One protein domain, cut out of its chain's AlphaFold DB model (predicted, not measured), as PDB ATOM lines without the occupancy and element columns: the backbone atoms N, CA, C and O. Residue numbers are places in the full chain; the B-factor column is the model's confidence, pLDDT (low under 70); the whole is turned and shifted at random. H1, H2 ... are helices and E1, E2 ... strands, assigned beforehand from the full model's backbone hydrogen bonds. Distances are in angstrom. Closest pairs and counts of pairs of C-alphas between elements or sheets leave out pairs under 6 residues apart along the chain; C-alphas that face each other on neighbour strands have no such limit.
ATOM      1  N   CYS A 477     -32.414 -25.067 -25.338       87.19
ATOM      2  CA  CYS A 477     -31.895 -25.783 -24.181       87.19
ATOM      3  C   CYS A 477     -33.030 -26.549 -23.485       87.19
ATOM      4  O   CYS A 477     -34.044 -25.967 -23.114       87.19
ATOM      5  N   ALA A 478     -32.848 -27.852 -23.253       87.62
ATOM      6  CA  ALA A 478     -33.890 -28.723 -22.696       87.62
ATOM      7  C   ALA A 478     -34.327 -28.390 -21.248       87.62
ATOM      8  O   ALA A 478     -35.209 -29.061 -20.723       87.62
ATOM      9  N   ILE A 479     -33.701 -27.395 -20.607       88.19
ATOM     10  CA  ILE A 479     -33.902 -27.022 -19.199       88.19
ATOM     11  C   ILE A 479     -34.688 -25.705 -19.099       88.19
ATOM     12  O   ILE A 479     -35.800 -25.701 -18.587       88.19
ATOM     13  N   CYS A 480     -34.160 -24.604 -19.646       87.44
ATOM     14  CA  CYS A 480     -34.841 -23.299 -19.678       87.44
ATOM     15  C   CYS A 480     -35.755 -23.090 -20.904       87.44
ATOM     16  O   CYS A 480     -36.471 -22.097 -20.973       87.44
ATOM     17  N   MET A 481     -35.724 -24.002 -21.883       88.50
ATOM     18  CA  MET A 481     -36.494 -23.967 -23.138       88.50
ATOM     19  C   MET A 481     -36.229 -22.758 -24.058       88.50
ATOM     20  O   MET A 481     -36.927 -22.588 -25.058       88.50
ATOM     21  N   SER A 482     -35.186 -21.968 -23.792       83.19
ATOM     22  CA  SER A 482     -34.746 -20.844 -24.627       83.19
ATOM     23  C   SER A 482     -33.582 -21.206 -25.564       83.19
ATOM     24  O   SER A 482     -32.875 -22.201 -25.372       83.19
ATOM     25  N   VAL A 483     -33.380 -20.382 -26.599       80.31
ATOM     26  CA  VAL A 483     -32.162 -20.390 -27.434       80.31
ATOM     27  C   VAL A 483     -31.112 -19.467 -26.819       80.31
ATOM     28  O   VAL A 483     -29.974 -19.878 -26.617       80.31
ATOM     29  N   ASP A 484     -31.501 -18.260 -26.420       78.44
ATOM     30  CA  ASP A 484     -30.620 -17.329 -25.714       78.44
ATOM     31  C   ASP A 484     -30.564 -17.654 -24.208       78.44
ATOM     32  O   ASP A 484     -31.575 -18.084 -23.639       78.44
ATOM     33  N   PRO A 485     -29.405 -17.515 -23.541       74.25
ATOM     34  CA  PRO A 485     -29.288 -17.735 -22.099       74.25
ATOM     35  C   PRO A 485     -30.130 -16.716 -21.303       74.25
ATOM     36  O   PRO A 485     -30.328 -15.595 -21.776       74.25
ATOM     37  N   PRO A 486     -30.592 -17.058 -20.082       74.50
ATOM     38  CA  PRO A 486     -31.219 -16.099 -19.172       74.50
ATOM     39  C   PRO A 486     -30.368 -14.833 -19.007       74.50
ATOM     40  O   PRO A 486     -29.173 -14.914 -18.717       74.50
ATOM     41  N   ALA A 487     -30.983 -13.662 -19.192       68.19
ATOM     42  CA  ALA A 487     -30.268 -12.383 -19.207       68.19
ATOM     43  C   ALA A 487     -29.513 -12.120 -17.892       68.19
ATOM     44  O   ALA A 487     -28.404 -11.592 -17.913       68.19
ATOM     45  N   GLU A 488     -30.067 -12.568 -16.764       68.88
ATOM     46  CA  GLU A 488     -29.454 -12.515 -15.432       68.88
ATOM     47  C   GLU A 488     -28.092 -13.239 -15.332       68.88
ATOM     48  O   GLU A 488     -27.270 -12.875 -14.497       68.88
ATOM     49  N   TRP A 489     -27.802 -14.217 -16.203       66.69
ATOM     50  CA  TRP A 489     -26.512 -14.928 -16.236       66.69
ATOM     51  C   TRP A 489     -25.495 -14.292 -17.198       66.69
ATOM     52  O   TRP A 489     -24.331 -14.695 -17.211       66.69
ATOM     53  N   VAL A 490     -25.916 -13.303 -17.996       64.19
ATOM     54  CA  VAL A 490     -25.076 -12.572 -18.966       64.19
ATOM     55  C   VAL A 490     -24.790 -11.137 -18.506       64.19
ATOM     56  O   VAL A 490     -23.694 -10.625 -18.725       64.19
ATOM     57  N   ALA A 491     -25.760 -10.487 -17.854       55.00
ATOM     58  CA  ALA A 491     -25.791  -9.038 -17.650       55.00
ATOM     59  C   ALA A 491     -24.592  -8.453 -16.879       55.00
ATOM     60  O   ALA A 491     -24.211  -7.311 -17.136       55.00
ATOM     61  N   LYS A 547     -22.671 -17.717 -13.058       50.12
ATOM     62  CA  LYS A 547     -22.493 -16.369 -13.610       50.12
ATOM     63  C   LYS A 547     -21.611 -16.382 -14.860       50.12
ATOM     64  O   LYS A 547     -20.598 -17.080 -14.904       50.12
ATOM     65  N   GLY A 548     -21.936 -15.519 -15.820       53.78
ATOM     66  CA  GLY A 548     -20.972 -15.003 -16.791       53.78
ATOM     67  C   GLY A 548     -20.552 -15.964 -17.900       53.78
ATOM     68  O   GLY A 548     -19.389 -15.943 -18.293       53.78
ATOM     69  N   SER A 549     -21.467 -16.786 -18.433       56.69
ATOM     70  CA  SER A 549     -21.197 -17.514 -19.681       56.69
ATOM     71  C   SER A 549     -22.423 -17.597 -20.594       56.69
ATOM     72  O   SER A 549     -23.391 -18.291 -20.282       56.69
ATOM     73  N   ALA A 550     -22.332 -16.985 -21.777       66.56
ATOM     74  CA  ALA A 550     -23.245 -17.244 -22.898       66.56
ATOM     75  C   ALA A 550     -22.898 -18.550 -23.653       66.56
ATOM     76  O   ALA A 550     -23.479 -18.862 -24.694       66.56
ATOM     77  N   LEU A 551     -21.931 -19.313 -23.132       75.12
ATOM     78  CA  LEU A 551     -21.408 -20.536 -23.727       75.12
ATOM     79  C   LEU A 551     -22.465 -21.642 -23.789       75.12
ATOM     80  O   LEU A 551     -23.271 -21.833 -22.876       75.12
ATOM     81  N   TRP A 552     -22.396 -22.430 -24.857       79.75
ATOM     82  CA  TRP A 552     -23.236 -23.601 -25.082       79.75
ATOM     83  C   TRP A 552     -22.380 -24.870 -25.055       79.75
ATOM     84  O   TRP A 552     -21.225 -24.864 -25.478       79.75
ATOM     85  N   THR A 553     -22.939 -25.972 -24.561       82.00
ATOM     86  CA  THR A 553     -22.255 -27.269 -24.476       82.00
ATOM     87  C   THR A 553     -23.083 -28.381 -25.118       82.00
ATOM     88  O   THR A 553     -24.311 -28.364 -25.051       82.00
ATOM     89  N   TRP A 554     -22.416 -29.357 -25.745       82.31
ATOM     90  CA  TRP A 554     -23.041 -30.484 -26.452       82.31
ATOM     91  C   TRP A 554     -22.423 -31.818 -26.025       82.31
ATOM     92  O   TRP A 554     -21.202 -32.000 -26.059       82.31
ATOM     93  N   CYS A 555     -23.262 -32.804 -25.705       83.75
ATOM     94  CA  CYS A 555     -22.793 -34.157 -25.416       83.75
ATOM     95  C   CYS A 555     -22.376 -34.874 -26.709       83.75
ATOM     96  O   CYS A 555     -23.211 -35.115 -27.571       83.75
ATOM     97  N   GLN A 556     -21.129 -35.335 -26.820       79.44
ATOM     98  CA  GLN A 556     -20.635 -36.004 -28.038       79.44
ATOM     99  C   GLN A 556     -21.324 -37.350 -28.372       79.44
ATOM    100  O   GLN A 556     -21.133 -37.873 -29.465       79.44
ATOM    101  N   GLY A 557     -22.138 -37.911 -27.465       79.12
ATOM    102  CA  GLY A 557     -22.920 -39.133 -27.711       79.12
ATOM    103  C   GLY A 557     -24.282 -38.896 -28.381       79.12
ATOM    104  O   GLY A 557     -24.640 -39.604 -29.318       79.12
ATOM    105  N   CYS A 558     -25.059 -37.911 -27.914       82.75
ATOM    106  CA  CYS A 558     -26.396 -37.583 -28.455       82.75
ATOM    107  C   CYS A 558     -26.453 -36.262 -29.225       82.75
ATOM    108  O   CYS A 558     -27.479 -35.977 -29.828       82.75
ATOM    109  N   GLY A 559     -25.413 -35.430 -29.135       79.38
ATOM    110  CA  GLY A 559     -25.343 -34.049 -29.622       79.38
ATOM    111  C   GLY A 559     -26.471 -33.119 -29.170       79.38
ATOM    112  O   GLY A 559     -26.541 -31.987 -29.639       79.38
ATOM    113  N   HIS A 560     -27.310 -33.554 -28.227       85.06
ATOM    114  CA  HIS A 560     -28.123 -32.662 -27.419       85.06
ATOM    115  C   HIS A 560     -27.208 -31.719 -26.635       85.06
ATOM    116  O   HIS A 560     -26.111 -32.105 -26.206       85.06
ATOM    117  N   GLY A 561     -27.677 -30.493 -26.438       83.19
ATOM    118  CA  GLY A 561     -26.938 -29.455 -25.744       83.19
ATOM    119  C   GLY A 561     -27.844 -28.443 -25.059       83.19
ATOM    120  O   GLY A 561     -29.069 -28.572 -25.056       83.19
ATOM    121  N   GLY A 562     -27.209 -27.445 -24.467       86.94
ATOM    122  CA  GLY A 562     -27.846 -26.325 -23.795       86.94
ATOM    123  C   GLY A 562     -26.802 -25.318 -23.333       86.94
ATOM    124  O   GLY A 562     -25.600 -25.556 -23.484       86.94
ATOM    125  N   HIS A 563     -27.251 -24.224 -22.721       85.75
ATOM    126  CA  HIS A 563     -26.355 -23.278 -22.053       85.75
ATOM    127  C   HIS A 563     -25.505 -24.003 -21.010       85.75
ATOM    128  O   HIS A 563     -26.008 -24.864 -20.280       85.75
ATOM    129  N   LEU A 564     -24.223 -23.648 -20.930       84.94
ATOM    130  CA  LEU A 564     -23.267 -24.255 -20.007       84.94
ATOM    131  C   LEU A 564     -23.776 -24.169 -18.562       84.94
ATOM    132  O   LEU A 564     -23.804 -25.179 -17.871       84.94
ATOM    133  N   ALA A 565     -24.300 -23.007 -18.169       82.94
ATOM    134  CA  ALA A 565     -24.964 -22.770 -16.891       82.94
ATOM    135  C   ALA A 565     -26.109 -23.764 -16.587       82.94
ATOM    136  O   ALA A 565     -26.054 -24.468 -15.576       82.94
ATOM    137  N   CYS A 566     -27.099 -23.887 -17.484       85.62
ATOM    138  CA  CYS A 566     -28.202 -24.852 -17.366       85.62
ATOM    139  C   CYS A 566     -27.688 -26.289 -17.193       85.62
ATOM    140  O   CYS A 566     -28.082 -26.999 -16.269       85.62
ATOM    141  N   ILE A 567     -26.802 -26.726 -18.092       87.31
ATOM    142  CA  ILE A 567     -26.307 -28.108 -18.128       87.31
ATOM    143  C   ILE A 567     -25.438 -28.419 -16.899       87.31
ATOM    144  O   ILE A 567     -25.543 -29.517 -16.354       87.31
ATOM    145  N   SER A 568     -24.634 -27.467 -16.419       86.12
ATOM    146  CA  SER A 568     -23.867 -27.604 -15.178       86.12
ATOM    147  C   SER A 568     -24.773 -27.709 -13.955       86.12
ATOM    148  O   SER A 568     -24.561 -28.594 -13.133       86.12
ATOM    149  N   MET A 569     -25.814 -26.876 -13.848       86.81
ATOM    150  CA  MET A 569     -26.784 -26.949 -12.749       86.81
ATOM    151  C   MET A 569     -27.482 -28.320 -12.710       86.81
ATOM    152  O   MET A 569     -27.502 -28.971 -11.667       86.81
ATOM    153  N   TRP A 570     -27.958 -28.803 -13.863       90.44
ATOM    154  CA  TRP A 570     -28.588 -30.121 -13.994       90.44
ATOM    155  C   TRP A 570     -27.643 -31.284 -13.649       90.44
ATOM    156  O   TRP A 570     -28.040 -32.200 -12.938       90.44
ATOM    157  N   LEU A 571     -26.396 -31.266 -14.129       89.62
ATOM    158  CA  LEU A 571     -25.442 -32.358 -13.883       89.62
ATOM    159  C   LEU A 571     -24.789 -32.312 -12.492       89.62
ATOM    160  O   LEU A 571     -24.252 -33.331 -12.056       89.62
ATOM    161  N   ASN A 572     -24.845 -31.173 -11.794       87.81
ATOM    162  CA  ASN A 572     -24.450 -31.073 -10.388       87.81
ATOM    163  C   ASN A 572     -25.482 -31.747  -9.470       87.81
ATOM    164  O   ASN A 572     -25.089 -32.458  -8.542       87.81
ATOM    165  N   ASP A 573     -26.784 -31.600  -9.750       88.94
ATOM    166  CA  ASP A 573     -27.816 -32.399  -9.082       88.94
ATOM    167  C   ASP A 573     -27.834 -33.832  -9.638       88.94
ATOM    168  O   ASP A 573     -28.623 -34.224 -10.504       88.94
ATOM    169  N   THR A 574     -26.927 -34.647  -9.110       88.38
ATOM    170  CA  THR A 574     -26.848 -36.082  -9.402       88.38
ATOM    171  C   THR A 574     -28.017 -36.890  -8.831       88.38
ATOM    172  O   THR A 574     -28.185 -38.036  -9.249       88.38
ATOM    173  N   SER A 575     -28.844 -36.321  -7.942       87.56
ATOM    174  CA  SER A 575     -30.035 -36.989  -7.400       87.56
ATOM    175  C   SER A 575     -31.217 -36.941  -8.372       87.56
ATOM    176  O   SER A 575     -31.926 -37.933  -8.518       87.56
ATOM    177  N   VAL A 576     -31.371 -35.829  -9.101       88.44
ATOM    178  CA  VAL A 576     -32.407 -35.646 -10.131       88.44
ATOM    179  C   VAL A 576     -31.926 -36.098 -11.514       88.44
ATOM    180  O   VAL A 576     -32.688 -36.712 -12.262       88.44
ATOM    181  N   SER A 577     -30.664 -35.835 -11.876       91.19
ATOM    182  CA  SER A 577     -30.150 -36.159 -13.217       91.19
ATOM    183  C   SER A 577     -29.638 -37.591 -13.386       91.19
ATOM    184  O   SER A 577     -29.549 -38.067 -14.520       91.19
ATOM    185  N   GLU A 578     -29.225 -38.260 -12.302       91.06
ATOM    186  CA  GLU A 578     -28.394 -39.481 -12.300       91.06
ATOM    187  C   GLU A 578     -27.045 -39.353 -13.058       91.06
ATOM    188  O   GLU A 578     -26.389 -40.362 -13.347       91.06
ATOM    189  N   GLY A 579     -26.630 -38.137 -13.439       89.75
ATOM    190  CA  GLY A 579     -25.556 -37.898 -14.416       89.75
ATOM    191  C   GLY A 579     -25.986 -38.035 -15.885       89.75
ATOM    192  O   GLY A 579     -25.147 -38.091 -16.790       89.75
ATOM    193  N   GLY A 580     -27.287 -38.131 -16.151       90.88
ATOM    194  CA  GLY A 580     -27.879 -38.310 -17.471       90.88
ATOM    195  C   GLY A 580     -28.156 -37.018 -18.242       90.88
ATOM    196  O   GLY A 580     -28.160 -35.912 -17.705       90.88
ATOM    197  N   CYS A 581     -28.421 -37.167 -19.539       91.25
ATOM    198  CA  CYS A 581     -28.891 -36.081 -20.400       91.25
ATOM    199  C   CYS A 581     -30.246 -35.514 -19.929       91.25
ATOM    200  O   CYS A 581     -31.161 -36.286 -19.654       91.25
ATOM    201  N   ALA A 582     -30.395 -34.184 -19.919       90.06
ATOM    202  CA  ALA A 582     -31.657 -33.509 -19.587       90.06
ATOM    203  C   ALA A 582     -32.761 -33.692 -20.651       90.06
ATOM    204  O   ALA A 582     -33.941 -33.520 -20.364       90.06
ATOM    205  N   THR A 583     -32.404 -34.031 -21.895       88.19
ATOM    206  CA  THR A 583     -33.383 -34.204 -22.978       88.19
ATOM    207  C   THR A 583     -34.238 -35.461 -22.755       88.19
ATOM    208  O   THR A 583     -33.672 -36.558 -22.672       88.19
ATOM    209  N   PRO A 584     -35.583 -35.355 -22.723       85.88
ATOM    210  CA  PRO A 584     -36.468 -36.497 -22.508       85.88
ATOM    211  C   PRO A 584     -36.194 -37.670 -23.460       85.88
ATOM    212  O   PRO A 584     -36.001 -37.490 -24.662       85.88
ATOM    213  N   GLY A 585     -36.164 -38.888 -22.912       86.50
ATOM    214  CA  GLY A 585     -35.868 -40.117 -23.658       86.50
ATOM    215  C   GLY A 585     -34.386 -40.353 -23.992       86.50
ATOM    216  O   GLY A 585     -34.061 -41.385 -24.581       86.50
ATOM    217  N   CYS A 586     -33.467 -39.453 -23.619       88.50
ATOM    218  CA  CYS A 586     -32.038 -39.622 -23.881       88.50
ATOM    219  C   CYS A 586     -31.304 -40.357 -22.742       88.50
ATOM    220  O   CYS A 586     -31.106 -39.826 -21.651       88.50
ATOM    221  N   MET A 587     -30.815 -41.567 -23.027       86.31
ATOM    222  CA  MET A 587     -30.190 -42.461 -22.034       86.31
ATOM    223  C   MET A 587     -28.656 -42.335 -21.910       86.31
ATOM    224  O   MET A 587     -28.021 -43.172 -21.268       86.31
ATOM    225  N   HIS A 588     -28.034 -41.311 -22.504       87.50
ATOM    226  CA  HIS A 588     -26.584 -41.108 -22.390       87.50
ATOM    227  C   HIS A 588     -26.151 -40.546 -21.028       87.50
ATOM    228  O   HIS A 588     -26.818 -39.689 -20.443       87.50
ATOM    229  N   ASP A 589     -24.981 -40.999 -20.578       90.19
ATOM    230  CA  ASP A 589     -24.249 -40.542 -19.398       90.19
ATOM    231  C   ASP A 589     -23.452 -39.258 -19.688       90.19
ATOM    232  O   ASP A 589     -22.245 -39.271 -19.938       90.19
ATOM    233  N   CYS A 590     -24.149 -38.122 -19.703       89.25
ATOM    234  CA  CYS A 590     -23.553 -36.822 -20.004       89.25
ATOM    235  C   CYS A 590     -22.590 -36.335 -18.907       89.25
ATOM    236  O   CYS A 590     -21.489 -35.894 -19.234       89.25
ATOM    237  N   GLY A 591     -22.956 -36.461 -17.628       87.50
ATOM    238  CA  GLY A 591     -22.174 -36.026 -16.461       87.50
ATOM    239  C   GLY A 591     -21.676 -37.187 -15.592       87.50
ATOM    240  O   GLY A 591     -21.837 -38.348 -15.972       87.50
ATOM    241  N   PRO A 592     -20.991 -36.922 -14.467       87.12
ATOM    242  CA  PRO A 592     -20.737 -37.935 -13.438       87.12
ATOM    243  C   PRO A 592     -22.059 -38.377 -12.785       87.12
ATOM    244  O   PRO A 592     -23.010 -37.606 -12.762       87.12
ATOM    245  N   GLY A 593     -22.126 -39.602 -12.259       89.62
ATOM    246  CA  GLY A 593     -23.311 -40.112 -11.555       89.62
ATOM    247  C   GLY A 593     -23.654 -41.576 -11.869       89.62
ATOM    248  O   GLY A 593     -23.009 -42.192 -12.730       89.62
ATOM    249  N   PRO A 594     -24.680 -42.144 -11.202       90.69
ATOM    250  CA  PRO A 594     -25.031 -43.563 -11.290       90.69
ATOM    251  C   PRO A 594     -25.269 -44.078 -12.716       90.69
ATOM    252  O   PRO A 594     -24.876 -45.199 -13.040       90.69
ATOM    253  N   ARG A 595     -25.838 -43.259 -13.614       90.19
ATOM    254  CA  ARG A 595     -26.094 -43.653 -15.012       90.19
ATOM    255  C   ARG A 595     -24.793 -43.909 -15.784       90.19
ATOM    256  O   ARG A 595     -24.727 -44.835 -16.595       90.19
ATOM    257  N   ARG A 596     -23.724 -43.158 -15.484       90.69
ATOM    258  CA  ARG A 596     -22.377 -43.375 -16.049       90.69
ATOM    259  C   ARG A 596     -21.761 -44.680 -15.567       90.69
ATOM    260  O   ARG A 596     -21.120 -45.390 -16.341       90.69
ATOM    261  N   GLU A 597     -21.940 -44.998 -14.294       91.06
ATOM    262  CA  GLU A 597     -21.419 -46.222 -13.686       91.06
ATOM    263  C   GLU A 597     -22.178 -47.453 -14.193       91.06
ATOM    264  O   GLU A 597     -21.561 -48.451 -14.570       91.06
ATOM    265  N   HIS A 598     -23.499 -47.349 -14.344       90.75
ATOM    266  CA  HIS A 598     -24.325 -48.372 -14.977       90.75
ATOM    267  C   HIS A 598     -23.901 -48.633 -16.435       90.75
ATOM    268  O   HIS A 598     -23.565 -49.767 -16.784       90.75
ATOM    269  N   ASN A 599     -23.781 -47.590 -17.267       89.56
ATOM    270  CA  ASN A 599     -23.324 -47.736 -18.656       89.56
ATOM    271  C   ASN A 599     -21.907 -48.345 -18.735       89.56
ATOM    272  O   ASN A 599     -21.646 -49.220 -19.565       89.56
ATOM    273  N   ARG A 600     -20.995 -47.955 -17.833       90.19
ATOM    274  CA  ARG A 600     -19.639 -48.528 -17.747       90.19
ATOM    275  C   ARG A 600     -19.633 -49.994 -17.315       90.19
ATOM    276  O   ARG A 600     -18.917 -50.784 -17.924       90.19
ATOM    277  N   THR A 601     -20.417 -50.381 -16.309       92.69
ATOM    278  CA  THR A 601     -20.498 -51.788 -15.870       92.69
ATOM    279  C   THR A 601     -21.089 -52.684 -16.956       92.69
ATOM    280  O   THR A 601     -20.527 -53.750 -17.208       92.69
ATOM    281  N   ILE A 602     -22.113 -52.225 -17.689       91.81
ATOM    282  CA  ILE A 602     -22.648 -52.936 -18.861       91.81
ATOM    283  C   ILE A 602     -21.569 -53.121 -19.938       91.81
ATOM    284  O   ILE A 602     -21.379 -54.238 -20.412       91.81
ATOM    285  N   LEU A 603     -20.815 -52.077 -20.302       89.00
ATOM    286  CA  LEU A 603     -19.746 -52.172 -21.312       89.00
ATOM    287  C   LEU A 603     -18.581 -53.080 -20.873       89.00
ATOM    288  O   LEU A 603     -17.994 -53.793 -21.695       89.00
ATOM    289  N   LEU A 604     -18.256 -53.105 -19.577       91.62
ATOM    290  CA  LEU A 604     -17.275 -54.030 -19.001       91.62
ATOM    291  C   LEU A 604     -17.789 -55.477 -18.986       91.62
ATOM    292  O   LEU A 604     -17.024 -56.405 -19.255       91.62
ATOM    293  N   GLU A 605     -19.081 -55.700 -18.734       92.62
ATOM    294  CA  GLU A 605     -19.662 -57.039 -18.818       92.62
ATOM    295  C   GLU A 605     -19.786 -57.508 -20.275       92.62
ATOM    296  O   GLU A 605     -19.478 -58.660 -20.580       92.62
ATOM    297  N   GLU A 606     -20.168 -56.624 -21.200       91.25
ATOM    298  CA  GLU A 606     -20.293 -56.954 -22.617       91.25
ATOM    299  C   GLU A 606     -18.929 -57.251 -23.246       91.25
ATOM    300  O   GLU A 606     -18.785 -58.256 -23.942       91.25
ATOM    301  N   SER A 607     -17.891 -56.461 -22.948       88.56
ATOM    302  CA  SER A 607     -16.523 -56.771 -23.387       88.56
ATOM    303  C   SER A 607     -16.022 -58.091 -22.788       88.56
ATOM    304  O   SER A 607     -15.558 -58.951 -23.536       88.56
ATOM    305  N   LYS A 608     -16.238 -58.347 -21.489       90.75
ATOM    306  CA  LYS A 608     -15.949 -59.647 -20.852       90.75
ATOM    307  C   LYS A 608     -16.717 -60.811 -21.496       90.75
ATOM    308  O   LYS A 608     -16.166 -61.910 -21.631       90.75
ATOM    309  N   ARG A 609     -17.966 -60.601 -21.926       86.62
ATOM    310  CA  ARG A 609     -18.773 -61.583 -22.675       86.62
ATOM    311  C   ARG A 609     -18.227 -61.805 -24.085       86.62
ATOM    312  O   ARG A 609     -18.100 -62.964 -24.470       86.62
ATOM    313  N   ARG A 610     -17.836 -60.754 -24.816       83.56
ATOM    314  CA  ARG A 610     -17.188 -60.842 -26.141       83.56
ATOM    315  C   ARG A 610     -15.854 -61.597 -26.062       83.56
ATOM    316  O   ARG A 610     -15.649 -62.534 -26.827       83.56
ATOM    317  N   ASP A 611     -15.012 -61.291 -25.077       79.12
ATOM    318  CA  ASP A 611     -13.756 -62.001 -24.789       79.12
ATOM    319  C   ASP A 611     -13.977 -63.482 -24.449       79.12
ATOM    320  O   ASP A 611     -13.251 -64.367 -24.914       79.12
ATOM    321  N   SER A 612     -14.995 -63.768 -23.634       77.56
ATOM    322  CA  SER A 612     -15.363 -65.136 -23.258       77.56
ATOM    323  C   SER A 612     -15.945 -65.910 -24.442       77.56
ATOM    324  O   SER A 612     -15.661 -67.099 -24.596       77.56
ATOM    325  N   ALA A 613     -16.724 -65.248 -25.300       71.31
ATOM    326  CA  ALA A 613     -17.266 -65.812 -26.530       71.31
ATOM    327  C   ALA A 613     -16.156 -66.084 -27.552       71.31
ATOM    328  O   ALA A 613     -16.105 -67.184 -28.087       71.31
ATOM    329  N   GLY A 614     -15.203 -65.166 -27.743       61.00
ATOM    330  CA  GLY A 614     -14.033 -65.376 -28.603       61.00
ATOM    331  C   GLY A 614     -13.191 -66.588 -28.184       61.00
ATOM    332  O   GLY A 614     -12.703 -67.327 -29.033       61.00
ATOM    333  N   ARG A 615     -13.092 -66.861 -26.874       62.47
ATOM    334  CA  ARG A 615     -12.426 -68.065 -26.340       62.47
ATOM    335  C   ARG A 615     -13.277 -69.341 -26.449       62.47
ATOM    336  O   ARG A 615     -12.709 -70.420 -26.581       62.47
TER     337      ARG A 615
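AT A GLANCE: This is residues 477 to 491 and 547 to 615 of the 698 residues of the protein "WD repeat protein" of Aspergillus flavus (strain ATCC 200026 / FGSC A1120 / IAM 13836 / NRRL 3357 / JCM 12722 / SRRC 167) (UniProt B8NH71). A small, loop-rich body, with the short hairpin E1 and E2 and the short helices H1 and H2, has one long helix, H3, as an arm; its residues 601 to 615 stick out. The printed part has 84 residues, with two named strands and then three named helices in the order E1, E2, H1, H2, H3; the sheet E1 - E2 is antiparallel. The class is mostly helix, though under half of the residues are in named elements. The whole is loose, with a radius of gyration of the C-alphas of 16.3 A, and spans 61 by 23 by 21 A.

HOW THE PARTS SIT: Start at residues 477 to 491, which hold no named element. Past the cut, look at E1, residues 552 to 554, and E2, residues 561 to 563: they form a hairpin, antiparallel at 159 degrees, with N 553 and O 562 2.9 A apart, within hydrogen-bond range. In H1, residues 564 to 572, find Leu 564, whose C-alpha is 5.1 A from that of Trp 552, the closest pair of H1 and E1. H2, residues 574 to 577, and H1 only just touch, only at the corner by their link, with 3 pairs of C-alphas within 8 A; the closest are those of Leu 571 and Ser 577, 6.1 A apart. H3, residues 594 to 615, is close to H2 but not clearly touching: the closest C-alphas, of Thr 574 and Pro 594, are 7.9 A apart. H3 and H1 are apart. In H1 and H3 every O i to N i+4 pair is within hydrogen-bond range; H2 is too short for such a pair, and its 1 pair of O i and N i+3 is not within range.

IN THESE COORDINATES: Find C-alpha 552 at (-23.236, -23.601, -25.082), where E1 begins; it runs 7.0 A, and E2 runs 7.2 A. H1 runs 11.8 A from C-alpha 564 to C-alpha 572, and H2 5.0 A. From C-alpha 594 at (-25.031, -43.563, -11.290), H3 runs 31.4 A to C-alpha 615 at (-12.426, -68.065, -26.340).

THE WHOLE: The C-alphas of Ala 491 and Arg 615, the two farthest apart, are 61.1 A apart. Residues 492 to 546 are not printed, and C-alphas 491 and 547 are 9.0 A apart across the cut. The link from H2 to H3, 16 residues, is long. Confidence is low, under 70, at residues 487 to 491, 547 to 550 and 614 to 615.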